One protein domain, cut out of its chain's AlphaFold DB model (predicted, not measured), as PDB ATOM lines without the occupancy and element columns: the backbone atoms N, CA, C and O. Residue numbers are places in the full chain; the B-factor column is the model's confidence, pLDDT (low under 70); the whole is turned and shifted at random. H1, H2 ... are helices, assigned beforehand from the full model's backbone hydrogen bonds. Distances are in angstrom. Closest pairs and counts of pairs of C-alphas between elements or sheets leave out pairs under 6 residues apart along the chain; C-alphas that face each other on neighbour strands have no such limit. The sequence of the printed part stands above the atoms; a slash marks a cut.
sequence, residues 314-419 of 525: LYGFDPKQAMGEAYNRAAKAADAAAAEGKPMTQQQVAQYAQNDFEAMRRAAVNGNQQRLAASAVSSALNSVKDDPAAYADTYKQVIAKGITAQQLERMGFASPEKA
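AT A GLANCE: This is residues 314 to 419 of the 525 residues of an uncharacterized protein of Comamonas testosteroni (strain CNB-2) (UniProt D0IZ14). One long helix, H2, makes the long axis of a rod; H1 crosses it at a steep angle near one end, and at the other end H3 folds back on it as a helical hairpin, with the short H4 and H5 in the same small head. The printed part has 106 residues, with five named helices, H1 to H5 in that order, and no named strand: all helix. It is extended, with a radius of gyration of the C-alphas of 21.7 A and spans of 65 by 27 by 18 A.

IN THESE COORDINATES: H1, residues 319 to 339, begins at C-alpha 319 (342.449, 338.528, 436.587) and is 30.2 A long. H2, residues 346 to 383, is 55.4 A long and ends at C-alpha 383 (315.122, 362.603, 440.783). H3, residues 388 to 400, is 18.4 A long. H4 is residues 405 to 410, and H5 is residues 416 to 419, ending at C-alpha 419 (315.586, 372.886, 428.096).

HOW THE PARTS SIT: H1 touches H2, which meets it with residues 349 to 361 alone; the closest C-alphas, of Ala 326 and Ala 353, are 4.7 A apart. They run opposite ways at a steep tilt of 48 degrees. H2, with residues 377 to 381 alone, touches H3, and the two form a hairpin at a shallow tilt of 21 degrees, opposite ways; their closest C-alphas, of Leu 381 and Tyr 391, are 6.2 A apart. H3 and H4 are close but not clearly touching, the closest C-alphas, of Ile 399 and Ala 405, 6.7 A apart; at 72 degrees they are only just about perpendicular. H2 and H4 are near each other. H3 touches H5, with the closest C-alphas, of Ala 392 and Pro 416, 5.5 A apart. H1 is apart from H3, H4 and H5. Every O i to N i+4 pair is within hydrogen-bond range in H1, H2, H3 and H4; H5 is too short for such a pair.

THE WHOLE: The two C-alphas farthest apart, of Gly 341 and Asp 387, are 66.5 A apart. The printed part has no cut. The link from H1 to H2 is short, and the other three links are tight. Mean pLDDT of the printed part is 88.0; residues 418 to 419 are under 70.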
ATOM      1  N   LEU A 314     336.343 346.065 441.110       88.94
ATOM      2  CA  LEU A 314     336.836 345.116 440.117       88.94
ATOM      3  C   LEU A 314     335.697 344.357 439.429       88.94
ATOM      4  O   LEU A 314     335.965 343.404 438.702       88.94
ATOM      5  N   TYR A 315     334.448 344.812 439.568       86.88
ATOM      6  CA  TYR A 315     333.317 344.199 438.883       86.88
ATOM      7  C   TYR A 315     333.579 344.063 437.372       86.88
ATOM      8  O   TYR A 315     333.834 345.051 436.670       86.88
ATOM      9  N   GLY A 316     333.538 342.822 436.877       87.50
ATOM     10  CA  GLY A 316     333.805 342.469 435.480       87.50
ATOM     11  C   GLY A 316     335.286 342.366 435.082       87.50
ATOM     12  O   GLY A 316     335.566 342.146 433.906       87.50
ATOM     13  N   PHE A 317     336.235 342.517 436.013       92.62
ATOM     14  CA  PHE A 317     337.658 342.268 435.767       92.62
ATOM     15  C   PHE A 317     338.008 340.808 436.076       92.62
ATOM     16  O   PHE A 317     338.044 340.409 437.238       92.62
ATOM     17  N   ASP A 318     338.304 340.013 435.044       94.44
ATOM     18  CA  ASP A 318     338.838 338.658 435.218       94.44
ATOM     19  C   ASP A 318     340.379 338.705 435.276       94.44
ATOM     20  O   ASP A 318     341.032 338.942 434.250       94.44
ATOM     21  N   PRO A 319     341.000 338.465 436.449       89.75
ATOM     22  CA  PRO A 319     342.449 338.528 436.587       89.75
ATOM     23  C   PRO A 319     343.174 337.452 435.770       89.75
ATOM     24  O   PRO A 319     344.303 337.684 435.340       89.75
ATOM     25  N   LYS A 320     342.554 336.290 435.524       93.69
ATOM     26  CA  LYS A 320     343.173 335.219 434.732       93.69
ATOM     27  C   LYS A 320     343.215 335.604 433.261       93.69
ATOM     28  O   LYS A 320     344.264 335.470 432.631       93.69
ATOM     29  N   GLN A 321     342.109 336.131 432.737       94.50
ATOM     30  CA  GLN A 321     342.058 336.610 431.359       94.50
ATOM     31  C   GLN A 321     343.012 337.793 431.152       94.50
ATOM     32  O   GLN A 321     343.818 337.768 430.223       94.50
ATOM     33  N   ALA A 322     342.992 338.784 432.050       91.50
ATOM     34  CA  ALA A 322     343.861 339.957 431.957       91.50
ATOM     35  C   ALA A 322     345.351 339.586 432.005       91.50
ATOM     36  O   ALA A 322     346.156 340.153 431.269       91.50
ATOM     37  N   MET A 323     345.737 338.611 432.836       93.06
ATOM     38  CA  MET A 323     347.121 338.138 432.883       93.06
ATOM     39  C   MET A 323     347.505 337.402 431.593       93.06
ATOM     40  O   MET A 323     348.585 337.642 431.060       93.06
ATOM     41  N   GLY A 324     346.611 336.576 431.041       94.44
ATOM     42  CA  GLY A 324     346.814 335.940 429.735       94.44
ATOM     43  C   GLY A 324     346.996 336.954 428.600       94.44
ATOM     44  O   GLY A 324     347.928 336.838 427.804       94.44
ATOM     45  N   GLU A 325     346.162 337.994 428.553       94.69
ATOM     46  CA  GLU A 325     346.292 339.090 427.585       94.69
ATOM     47  C   GLU A 325     347.609 339.861 427.750       94.69
ATOM     48  O   GLU A 325     348.261 340.176 426.751       94.69
ATOM     49  N   ALA A 326     348.036 340.101 428.992       93.56
ATOM     50  CA  ALA A 326     349.285 340.791 429.291       93.56
ATOM     51  C   ALA A 326     350.508 340.001 428.800       93.56
ATOM     52  O   ALA A 326     351.396 340.563 428.158       93.56
ATOM     53  N   TYR A 327     350.538 338.684 429.036       95.94
ATOM     54  CA  TYR A 327     351.595 337.813 428.513       95.94
ATOM     55  C   TYR A 327     351.581 337.735 426.987       95.94
ATOM     56  O   TYR A 327     352.642 337.792 426.372       95.94
ATOM     57  N   ASN A 328     350.403 337.679 426.361       95.88
ATOM     58  CA  ASN A 328     350.293 337.689 424.901       95.88
ATOM     59  C   ASN A 328     350.834 338.991 424.290       95.88
ATOM     60  O   ASN A 328     351.480 338.966 423.243       95.88
ATOM     61  N   ARG A 329     350.599 340.139 424.936       94.81
ATOM     62  CA  ARG A 329     351.172 341.427 424.511       94.81
ATOM     63  C   ARG A 329     352.675 341.497 424.762       94.81
ATOM     64  O   ARG A 329     353.396 341.980 423.894       94.81
ATOM     65  N   ALA A 330     353.146 340.976 425.893       95.25
ATOM     66  CA  ALA A 330     354.571 340.889 426.195       95.25
ATOM     67  C   ALA A 330     355.323 340.000 425.192       95.25
ATOM     68  O   ALA A 330     356.405 340.369 424.750       95.25
ATOM     69  N   ALA A 331     354.732 338.872 424.788       94.62
ATOM     70  CA  ALA A 331     355.287 337.990 423.764       94.62
ATOM     71  C   ALA A 331     355.388 338.701 422.406       94.62
ATOM     72  O   ALA A 331     356.463 338.738 421.819       94.62
ATOM     73  N   LYS A 332     354.321 339.379 421.961       96.75
ATOM     74  CA  LYS A 332     354.351 340.175 420.718       96.75
ATOM     75  C   LYS A 332     355.400 341.289 420.748       96.75
ATOM     76  O   LYS A 332     356.042 341.549 419.735       96.75
ATOM     77  N   ALA A 333     355.566 341.954 421.891       93.69
ATOM     78  CA  ALA A 333     356.604 342.968 422.067       93.69
ATOM     79  C   ALA A 333     358.011 342.352 421.997       93.69
ATOM     80  O   ALA A 333     358.900 342.937 421.384       93.69
ATOM     81  N   ALA A 334     358.199 341.158 422.566       96.12
ATOM     82  CA  ALA A 334     359.452 340.417 422.476       96.12
ATOM     83  C   ALA A 334     359.786 340.013 421.032       96.12
ATOM     84  O   ALA A 334     360.929 340.188 420.612       96.12
ATOM     85  N   ASP A 335     358.795 339.540 420.269       95.56
ATOM     86  CA  ASP A 335     358.953 339.179 418.855       95.56
ATOM     87  C   ASP A 335     359.324 340.402 418.001       95.56
ATOM     88  O   ASP A 335     360.240 340.339 417.182       95.56
ATOM     89  N   ALA A 336     358.661 341.543 418.229       94.94
ATOM     90  CA  ALA A 336     358.981 342.799 417.550       94.94
ATOM     91  C   ALA A 336     360.403 343.280 417.882       94.94
ATOM     92  O   ALA A 336     361.177 343.611 416.986       94.94
ATOM     93  N   ALA A 337     360.786 343.243 419.161       93.69
ATOM     94  CA  ALA A 337     362.122 343.632 419.597       93.69
ATOM     95  C   ALA A 337     363.208 342.705 419.018       93.69
ATOM     96  O   ALA A 337     364.281 343.164 418.624       93.69
ATOM     97  N   ALA A 338     362.925 341.404 418.898       94.06
ATOM     98  CA  ALA A 338     363.808 340.456 418.225       94.06
ATOM     99  C   ALA A 338     363.965 340.769 416.726       94.06
ATOM    100  O   ALA A 338     365.088 340.729 416.222       94.06
ATOM    101  N   ALA A 339     362.883 341.140 416.031       93.00
ATOM    102  CA  ALA A 339     362.931 341.554 414.624       93.00
ATOM    103  C   ALA A 339     363.771 342.828 414.403       93.00
ATOM    104  O   ALA A 339     364.414 342.977 413.367       93.00
ATOM    105  N   GLU A 340     363.833 343.710 415.400       93.31
ATOM    106  CA  GLU A 340     364.680 344.913 415.412       93.31
ATOM    107  C   GLU A 340     366.133 344.644 415.865       93.31
ATOM    108  O   GLU A 340     366.914 345.577 416.071       93.31
ATOM    109  N   GLY A 341     366.520 343.376 416.048       94.31
ATOM    110  CA  GLY A 341     367.863 342.984 416.488       94.31
ATOM    111  C   GLY A 341     368.136 343.221 417.979       94.31
ATOM    112  O   GLY A 341     369.291 343.202 418.407       94.31
ATOM    113  N   LYS A 342     367.092 343.443 418.786       94.31
ATOM    114  CA  LYS A 342     367.166 343.705 420.232       94.31
ATOM    115  C   LYS A 342     366.280 342.722 421.013       94.31
ATOM    116  O   LYS A 342     365.269 343.130 421.583       94.31
ATOM    117  N   PRO A 343     366.623 341.425 421.069       94.38
ATOM    118  CA  PRO A 343     365.785 340.438 421.743       94.38
ATOM    119  C   PRO A 343     365.613 340.762 423.235       94.38
ATOM    120  O   PRO A 343     366.581 341.051 423.943       94.38
ATOM    121  N   MET A 344     364.372 340.681 423.720       93.50
ATOM    122  CA  MET A 344     364.059 340.820 425.144       93.50
ATOM    123  C   MET A 344     364.412 339.534 425.899       93.50
ATOM    124  O   MET A 344     364.149 338.428 425.431       93.50
ATOM    125  N   THR A 345     364.974 339.656 427.102       94.88
ATOM    126  CA  THR A 345     365.192 338.499 427.983       94.88
ATOM    127  C   THR A 345     363.867 338.010 428.571       94.88
ATOM    128  O   THR A 345     362.930 338.791 428.741       94.88
ATOM    129  N   GLN A 346     363.783 336.736 428.977       91.56
ATOM    130  CA  GLN A 346     362.572 336.203 429.626       91.56
ATOM    131  C   GLN A 346     362.135 337.030 430.847       91.56
ATOM    132  O   GLN A 346     360.943 337.242 431.062       91.56
ATOM    133  N   GLN A 347     363.091 337.558 431.616       89.38
ATOM    134  CA  GLN A 347     362.800 338.434 432.751       89.38
ATOM    135  C   GLN A 347     362.163 339.762 432.309       89.38
ATOM    136  O   GLN A 347     361.243 340.245 432.966       89.38
ATOM    137  N   GLN A 348     362.612 340.335 431.188       87.19
ATOM    138  CA  GLN A 348     362.024 341.553 430.623       87.19
ATOM    139  C   GLN A 348     360.607 341.305 430.099       87.19
ATOM    140  O   GLN A 348     359.727 342.133 430.324       87.19
ATOM    141  N   VAL A 349     360.360 340.153 429.470       91.69
ATOM    142  CA  VAL A 349     359.013 339.752 429.026       91.69
ATOM    143  C   VAL A 349     358.072 339.592 430.221       91.69
ATOM    144  O   VAL A 349     356.968 340.134 430.215       91.69
ATOM    145  N   ALA A 350     358.518 338.925 431.290       86.44
ATOM    146  CA  ALA A 350     357.726 338.774 432.510       86.44
ATOM    147  C   ALA A 350     357.416 340.125 433.180       86.44
ATOM    148  O   ALA A 350     356.283 340.358 433.602       86.44
ATOM    149  N   GLN A 351     358.390 341.038 433.240       88.62
ATOM    150  CA  GLN A 351     358.188 342.375 433.799       88.62
ATOM    151  C   GLN A 351     357.220 343.215 432.952       88.62
ATOM    152  O   GLN A 351     356.367 343.913 433.498       88.62
ATOM    153  N   TYR A 352     357.318 343.125 431.625       89.62
ATOM    154  CA  TYR A 352     356.388 343.788 430.716       89.62
ATOM    155  C   TYR A 352     354.953 343.280 430.922       89.62
ATOM    156  O   TYR A 352     354.033 344.083 431.064       89.62
ATOM    157  N   ALA A 353     354.769 341.959 431.026       91.31
ATOM    158  CA  ALA A 353     353.468 341.355 431.308       91.31
ATOM    159  C   ALA A 353     352.892 341.816 432.661       91.31
ATOM    160  O   ALA A 353     351.712 342.144 432.753       91.31
ATOM    161  N   GLN A 354     353.711 341.907 433.713       86.19
ATOM    162  CA  GLN A 354     353.253 342.413 435.014       86.19
ATOM    163  C   GLN A 354     352.789 343.875 434.938       86.19
ATOM    164  O   GLN A 354     351.712 344.203 435.437       86.19
ATOM    165  N   ASN A 355     353.554 344.739 434.266       86.56
ATOM    166  CA  ASN A 355     353.194 346.148 434.101       86.56
ATOM    167  C   ASN A 355     351.883 346.322 433.317       86.56
ATOM    168  O   ASN A 355     351.046 347.150 433.685       86.56
ATOM    169  N   ASP A 356     351.688 345.538 432.252       89.69
ATOM    170  CA  ASP A 356     350.478 345.606 431.427       89.69
ATOM    171  C   ASP A 356     349.248 345.054 432.173       89.69
ATOM    172  O   ASP A 356     348.165 345.637 432.114       89.69
ATOM    173  N   PHE A 357     349.421 344.004 432.985       93.19
ATOM    174  CA  PHE A 357     348.380 343.515 433.893       93.19
ATOM    175  C   PHE A 357     347.945 344.584 434.908       93.19
ATOM    176  O   PHE A 357     346.750 344.834 435.084       93.19
ATOM    177  N   GLU A 358     348.895 345.263 435.557       84.31
ATOM    178  CA  GLU A 358     348.583 346.350 436.492       84.31
ATOM    179  C   GLU A 358     347.905 347.541 435.803       84.31
ATOM    180  O   GLU A 358     347.039 348.197 436.394       84.31
ATOM    181  N   ALA A 359     348.276 347.837 434.555       82.94
ATOM    182  CA  ALA A 359     347.612 348.855 433.749       82.94
ATOM    183  C   ALA A 359     346.153 348.471 433.454       82.94
ATOM    184  O   ALA A 359     345.258 349.288 433.676       82.94
ATOM    185  N   MET A 360     345.892 347.223 433.052       90.06
ATOM    186  CA  MET A 360     344.534 346.715 432.821       90.06
ATOM    187  C   MET A 360     343.685 346.726 434.095       90.06
ATOM    188  O   MET A 360     342.537 347.174 434.065       90.06
ATOM    189  N   ARG A 361     344.258 346.327 435.237       90.44
ATOM    190  CA  ARG A 361     343.570 346.388 436.534       90.44
ATOM    191  C   ARG A 361     343.187 347.820 436.906       90.44
ATOM    192  O   ARG A 361     342.056 348.068 437.316       90.44
ATOM    193  N   ARG A 362     344.106 348.781 436.746       84.06
ATOM    194  CA  ARG A 362     343.826 350.208 436.997       84.06
ATOM    195  C   ARG A 362     342.762 350.758 436.052       84.06
ATOM    196  O   ARG A 362     341.873 351.470 436.506       84.06
ATOM    197  N   ALA A 363     342.819 350.404 434.770       83.88
ATOM    198  CA  ALA A 363     341.813 350.811 433.795       83.88
ATOM    199  C   ALA A 363     340.415 350.285 434.160       83.88
ATOM    200  O   ALA A 363     339.447 351.041 434.087       83.88
ATOM    201  N   ALA A 364     340.310 349.032 434.619       85.31
ATOM    202  CA  ALA A 364     339.049 348.454 435.080       85.31
ATOM    203  C   ALA A 364     338.488 349.187 436.310       85.31
ATOM    204  O   ALA A 364     337.321 349.579 436.308       85.31
ATOM    205  N   VAL A 365     339.334 349.455 437.313       83.31
ATOM    206  CA  VAL A 365     338.946 350.230 438.504       83.31
ATOM    207  C   VAL A 365     338.460 351.627 438.119       83.31
ATOM    208  O   VAL A 365     337.379 352.035 438.538       83.31
ATOM    209  N   ASN A 366     339.211 352.342 437.280       79.25
ATOM    210  CA  ASN A 366     338.840 353.685 436.836       79.25
ATOM    211  C   ASN A 366     337.526 353.672 436.040       79.25
ATOM    212  O   ASN A 366     336.662 354.520 436.262       79.25
ATOM    213  N   GLY A 367     337.335 352.689 435.155       82.69
ATOM    214  CA  GLY A 367     336.091 352.521 434.403       82.69
ATOM    215  C   GLY A 367     334.890 352.233 435.309       82.69
ATOM    216  O   GLY A 367     333.814 352.795 435.112       82.69
ATOM    217  N   ASN A 368     335.065 351.412 436.345       83.44
ATOM    218  CA  ASN A 368     334.016 351.142 437.331       83.44
ATOM    219  C   ASN A 368     333.686 352.374 438.170       83.44
ATOM    220  O   ASN A 368     332.511 352.693 438.337       83.44
ATOM    221  N   GLN A 369     334.694 353.129 438.610       79.88
ATOM    222  CA  GLN A 369     334.485 354.403 439.302       79.88
ATOM    223  C   GLN A 369     333.721 355.412 438.438       79.88
ATOM    224  O   GLN A 369     332.801 356.061 438.933       79.88
ATOM    225  N   GLN A 370     334.045 355.513 437.146       78.44
ATOM    226  CA  GLN A 370     333.310 356.371 436.216       78.44
ATOM    227  C   GLN A 370     331.857 355.917 436.044       78.44
ATOM    228  O   GLN A 370     330.961 356.755 436.066       78.44
ATOM    229  N   ARG A 371     331.600 354.606 435.934       80.75
ATOM    230  CA  ARG A 371     330.233 354.059 435.861       80.75
ATOM    231  C   ARG A 371     329.426 354.348 437.126       80.75
ATOM    232  O   ARG A 371     328.269 354.745 437.026       80.75
ATOM    233  N   LEU A 372     330.038 354.208 438.300       80.31
ATOM    234  CA  LEU A 372     329.425 354.555 439.585       80.31
ATOM    235  C   LEU A 372     329.101 356.047 439.675       80.31
ATOM    236  O   LEU A 372     327.981 356.408 440.025       80.31
ATOM    237  N   ALA A 373     330.051 356.909 439.307       77.25
ATOM    238  CA  ALA A 373     329.838 358.351 439.280       77.25
ATOM    239  C   ALA A 373     328.720 358.734 438.297       77.25
ATOM    240  O   ALA A 373     327.816 359.485 438.657       77.25
ATOM    241  N   ALA A 374     328.727 358.165 437.088       78.81
ATOM    242  CA  ALA A 374     327.692 358.386 436.083       78.81
ATOM    243  C   ALA A 374     326.314 357.898 436.557       78.81
ATOM    244  O   ALA A 374     325.320 358.590 436.346       78.81
ATOM    245  N   SER A 375     326.240 356.751 437.239       82.50
ATOM    246  CA  SER A 375     324.999 356.232 437.825       82.50
ATOM    247  C   SER A 375     324.469 357.147 438.934       82.50
ATOM    248  O   SER A 375     323.290 357.503 438.920       82.50
ATOM    249  N   ALA A 376     325.338 357.605 439.840       80.12
ATOM    250  CA  ALA A 376     324.968 358.528 440.912       80.12
ATOM    251  C   ALA A 376     324.460 359.869 440.361       80.12
ATOM    252  O   ALA A 376     323.440 360.384 440.813       80.12
ATOM    253  N   VAL A 377     325.136 360.404 439.345       85.19
ATOM    254  CA  VAL A 377     324.741 361.636 438.653       85.19
ATOM    255  C   VAL A 377     323.424 361.456 437.916       85.19
ATOM    256  O   VAL A 377     322.548 362.309 438.024       85.19
ATOM    257  N   SER A 378     323.259 360.336 437.210       83.88
ATOM    258  CA  SER A 378     322.016 360.031 436.500       83.88
ATOM    259  C   SER A 378     320.845 359.921 437.466       83.88
ATOM    260  O   SER A 378     319.776 360.451 437.193       83.88
ATOM    261  N   SER A 379     321.043 359.267 438.612       84.81
ATOM    262  CA  SER A 379     320.035 359.164 439.668       84.81
ATOM    263  C   SER A 379     319.680 360.539 440.243       84.81
ATOM    264  O   SER A 379     318.502 360.880 440.325       84.81
ATOM    265  N   ALA A 380     320.690 361.358 440.555       83.50
ATOM    266  CA  ALA A 380     320.500 362.698 441.104       83.50
ATOM    267  C   ALA A 380     319.786 363.649 440.134       83.50
ATOM    268  O   ALA A 380     318.929 364.408 440.561       83.50
ATOM    269  N   LEU A 381     320.109 363.613 438.838       88.50
ATOM    270  CA  LEU A 381     319.440 364.449 437.838       88.50
ATOM    271  C   LEU A 381     318.037 363.934 437.500       88.50
ATOM    272  O   LEU A 381     317.127 364.735 437.309       88.50
ATOM    273  N   ASN A 382     317.830 362.614 437.470       90.00
ATOM    274  CA  ASN A 382     316.510 362.034 437.228       90.00
ATOM    275  C   ASN A 382     315.529 362.269 438.381       90.00
ATOM    276  O   ASN A 382     314.333 362.367 438.121       90.00
ATOM    277  N   SER A 383     315.999 362.356 439.630       86.50
ATOM    278  CA  SER A 383     315.122 362.603 440.783       86.50
ATOM    279  C   SER A 383     314.574 364.031 440.830       86.50
ATOM    280  O   SER A 383     313.524 364.252 441.426       86.50
ATOM    281  N   VAL A 384     315.250 364.982 440.179       92.31
ATOM    282  CA  VAL A 384     314.848 366.398 440.104       92.31
ATOM    283  C   VAL A 384     314.400 366.821 438.703       92.31
ATOM    284  O   VAL A 384     314.171 368.001 438.470       92.31
ATOM    285  N   LYS A 385     314.279 365.886 437.752       90.06
ATOM    286  CA  LYS A 385     314.030 366.195 436.329       90.06
ATOM    287  C   LYS A 385     312.737 366.979 436.075       90.06
ATOM    288  O   LYS A 385     312.645 367.683 435.076       90.06
ATOM    289  N   ASP A 386     311.753 366.826 436.960       90.69
ATOM    290  CA  ASP A 386     310.434 367.447 436.837       90.69
ATOM    291  C   ASP A 386     310.386 368.850 437.488       90.69
ATOM    292  O   ASP A 386     309.402 369.569 437.322       90.69
ATOM    293  N   ASP A 387     311.453 369.270 438.185       90.81
ATOM    294  CA  ASP A 387     311.628 370.615 438.748       90.81
ATOM    295  C   ASP A 387     312.765 371.353 438.010       90.81
ATOM    296  O   ASP A 387     313.946 371.068 438.234       90.81
ATOM    297  N   PRO A 388     312.445 372.334 437.142       90.06
ATOM    298  CA  PRO A 388     313.444 373.048 436.350       90.06
ATOM    299  C   PRO A 388     314.513 373.769 437.182       90.06
ATOM    300  O   PRO A 388     315.668 373.844 436.755       90.06
ATOM    301  N   ALA A 389     314.150 374.298 438.355       88.44
ATOM    302  CA  ALA A 389     315.085 375.019 439.214       88.44
ATOM    303  C   ALA A 389     316.039 374.038 439.909       88.44
ATOM    304  O   ALA A 389     317.260 374.196 439.827       88.44
ATOM    305  N   ALA A 390     315.497 372.963 440.491       86.94
ATOM    306  CA  ALA A 390     316.302 371.925 441.133       86.94
ATOM    307  C   ALA A 390     317.188 371.160 440.131       86.94
ATOM    308  O   ALA A 390     318.329 370.808 440.452       86.94
ATOM    309  N   TYR A 391     316.712 370.952 438.898       91.19
ATOM    310  CA  TYR A 391     317.504 370.380 437.808       91.19
ATOM    311  C   TYR A 391     318.679 371.281 437.427       91.19
ATOM    312  O   TYR A 391     319.811 370.801 437.351       91.19
ATOM    313  N   ALA A 392     318.451 372.585 437.237       90.75
ATOM    314  CA  ALA A 392     319.511 373.525 436.884       90.75
ATOM    315  C   ALA A 392     320.602 373.609 437.966       90.75
ATOM    316  O   ALA A 392     321.795 373.617 437.643       90.75
ATOM    317  N   ASP A 393     320.213 373.610 439.241       89.75
ATOM    318  CA  ASP A 393     321.156 373.627 440.360       89.75
ATOM    319  C   ASP A 393     321.941 372.318 440.467       89.75
ATOM    320  O   ASP A 393     323.169 372.336 440.597       89.75
ATOM    321  N   THR A 394     321.267 371.173 440.332       86.94
ATOM    322  CA  THR A 394     321.925 369.857 440.344       86.94
ATOM    323  C   THR A 394     322.888 369.715 439.162       86.94
ATOM    324  O   THR A 394     324.016 369.257 439.336       86.94
ATOM    325  N   TYR A 395     322.507 370.194 437.975       91.69
ATOM    326  CA  TYR A 395     323.354 370.208 436.781       91.69
ATOM    327  C   TYR A 395     324.629 371.042 436.993       91.69
ATOM    328  O   TYR A 395     325.736 370.568 436.726       91.69
ATOM    329  N   LYS A 396     324.511 372.251 437.566       90.88
ATOM    330  CA  LYS A 396     325.668 373.093 437.927       90.88
ATOM    331  C   LYS A 396     326.567 372.430 438.969       90.88
ATOM    332  O   LYS A 396     327.789 372.459 438.827       90.88
ATOM    333  N   GLN A 397     325.985 371.809 439.995       85.00
ATOM    334  CA  GLN A 397     326.749 371.094 441.020       85.00
ATOM    335  C   GLN A 397     327.540 369.924 440.433       85.00
ATOM    336  O   GLN A 397     328.661 369.657 440.867       85.00
ATOM    337  N   VAL A 398     326.983 369.228 439.443       83.56
ATOM    338  CA  VAL A 398     327.668 368.127 438.764       83.56
ATOM    339  C   VAL A 398     328.819 368.635 437.887       83.56
ATOM    340  O   VAL A 398     329.907 368.054 437.927       83.56
ATOM    341  N   ILE A 399     328.643 369.764 437.192       89.50
ATOM    342  CA  ILE A 399     329.737 370.424 436.459       89.50
ATOM    343  C   ILE A 399     330.855 370.872 437.403       89.50
ATOM    344  O   ILE A 399     332.029 370.608 437.141       89.50
ATOM    345  N   ALA A 400     330.513 371.471 438.545       84.00
ATOM    346  CA  ALA A 400     331.487 371.864 439.564       84.00
ATOM    347  C   ALA A 400     332.248 370.666 440.171       84.00
ATOM    348  O   ALA A 400     333.342 370.825 440.713       84.00
ATOM    349  N   LYS A 401     331.694 369.450 440.067       77.19
ATOM    350  CA  LYS A 401     332.349 368.193 440.461       77.19
ATOM    351  C   LYS A 401     333.234 367.594 439.360       77.19
ATOM    352  O   LYS A 401     333.775 366.511 439.559       77.19
ATOM    353  N   GLY A 402     333.422 368.301 438.245       78.69
ATOM    354  CA  GLY A 402     334.363 367.941 437.184       78.69
ATOM    355  C   GLY A 402     333.769 367.104 436.051       78.69
ATOM    356  O   GLY A 402     334.518 366.686 435.173       78.69
ATOM    357  N   ILE A 403     332.452 366.869 436.034       84.12
ATOM    358  CA  ILE A 403     331.789 366.217 434.897       84.12
ATOM    359  C   ILE A 403     331.457 367.278 433.858       84.12
ATOM    360  O   ILE A 403     330.748 368.240 434.135       84.12
ATOM    361  N   THR A 404     331.970 367.120 432.646       88.94
ATOM    362  CA  THR A 404     331.775 368.136 431.612       88.94
ATOM    363  C   THR A 404     330.334 368.134 431.100       88.94
ATOM    364  O   THR A 404     329.664 367.100 431.079       88.94
ATOM    365  N   ALA A 405     329.861 369.281 430.607       88.88
ATOM    366  CA  ALA A 405     328.539 369.377 429.980       88.88
ATOM    367  C   ALA A 405     328.372 368.368 428.825       88.88
ATOM    368  O   ALA A 405     327.320 367.755 428.686       88.88
ATOM    369  N   GLN A 406     329.439 368.110 428.056       87.38
ATOM    370  CA  GLN A 406     329.441 367.095 426.997       87.38
ATOM    371  C   GLN A 406     329.251 365.669 427.534       87.38
ATOM    372  O   GLN A 406     328.598 364.854 426.885       87.38
ATOM    373  N   GLN A 407     329.823 365.337 428.695       83.69
ATOM    374  CA  GLN A 407     329.608 364.033 429.331       83.69
ATOM    375  C   GLN A 407     328.156 363.882 429.800       83.69
ATOM    376  O   GLN A 407     327.564 362.827 429.587       83.69
ATOM    377  N   LEU A 408     327.562 364.944 430.354       88.69
ATOM    378  CA  LEU A 408     326.148 364.964 430.747       88.69
ATOM    379  C   LEU A 408     325.210 364.825 429.546       88.69
ATOM    380  O   LEU A 408     324.284 364.018 429.592       88.69
ATOM    381  N   GLU A 409     325.490 365.527 428.446       90.56
ATOM    382  CA  GLU A 409     324.718 365.396 427.206       90.56
ATOM    383  C   GLU A 409     324.800 363.965 426.644       90.56
ATOM    384  O   GLU A 409     323.779 363.403 426.252       90.56
ATOM    385  N   ARG A 410     325.980 363.323 426.672       88.00
ATOM    386  CA  ARG A 410     326.142 361.905 426.282       88.00
ATOM    387  C   ARG A 410     325.374 360.939 427.186       88.00
ATOM    388  O   ARG A 410     324.978 359.876 426.727       88.00
ATOM    389  N   MET A 411     325.167 361.305 428.449       86.50
ATOM    390  CA  MET A 411     324.338 360.561 429.401       86.50
ATOM    391  C   MET A 411     322.831 360.841 429.241       86.50
ATOM    392  O   MET A 411     322.032 360.265 429.974       86.50
ATOM    393  N   GLY A 412     322.432 361.703 428.298       91.50
ATOM    394  CA  GLY A 412     321.032 362.047 428.032       91.50
ATOM    395  C   GLY A 412     320.506 363.261 428.804       91.50
ATOM    396  O   GLY A 412     319.316 363.557 428.724       91.50
ATOM    397  N   PHE A 413     321.366 363.990 429.520       92.50
ATOM    398  CA  PHE A 413     320.986 365.166 430.306       92.50
ATOM    399  C   PHE A 413     321.330 366.454 429.557       92.50
ATOM    400  O   PHE A 413     322.493 366.854 429.457       92.50
ATOM    401  N   ALA A 414     320.304 367.117 429.020       90.88
ATOM    402  CA  ALA A 414     320.463 368.382 428.311       90.88
ATOM    403  C   ALA A 414     320.823 369.525 429.273       90.88
ATOM    404  O   ALA A 414     320.353 369.558 430.415       90.88
ATOM    405  N   SER A 415     321.623 370.482 428.792       89.62
ATOM    406  CA  SER A 415     321.890 371.719 429.533       89.62
ATOM    407  C   SER A 415     320.578 372.469 429.812       89.62
ATOM    408  O   SER A 415     319.754 372.584 428.898       89.62
ATOM    409  N   PRO A 416     320.372 373.006 431.030       84.50
ATOM    410  CA  PRO A 416     319.155 373.736 431.388       84.50
ATOM    411  C   PRO A 416     318.881 374.946 430.478       84.50
ATOM    412  O   PRO A 416     317.719 375.252 430.235       84.50
ATOM    413  N   GLU A 417     319.909 375.560 429.882       73.12
ATOM    414  CA  GLU A 417     319.745 376.645 428.893       73.12
ATOM    415  C   GLU A 417     319.060 376.187 427.593       73.12
ATOM    416  O   GLU A 417     318.370 376.969 426.949       73.12
ATOM    417  N   LYS A 418     319.197 374.906 427.220       59.59
ATOM    418  CA  LYS A 418     318.525 374.315 426.047       59.59
ATOM    419  C   LYS A 418     317.148 373.725 426.381       59.59
ATOM    420  O   LYS A 418     316.383 373.409 425.474       59.59
ATOM    421  N   ALA A 419     316.830 373.529 427.663       55.16
ATOM    422  CA  ALA A 419     315.586 372.886 428.096       55.16
ATOM    423  C   ALA A 419     314.383 373.849 428.086       55.16
ATOM    424  O   ALA A 419     313.247 373.423 427.870       55.16
TER     425      ALA A 419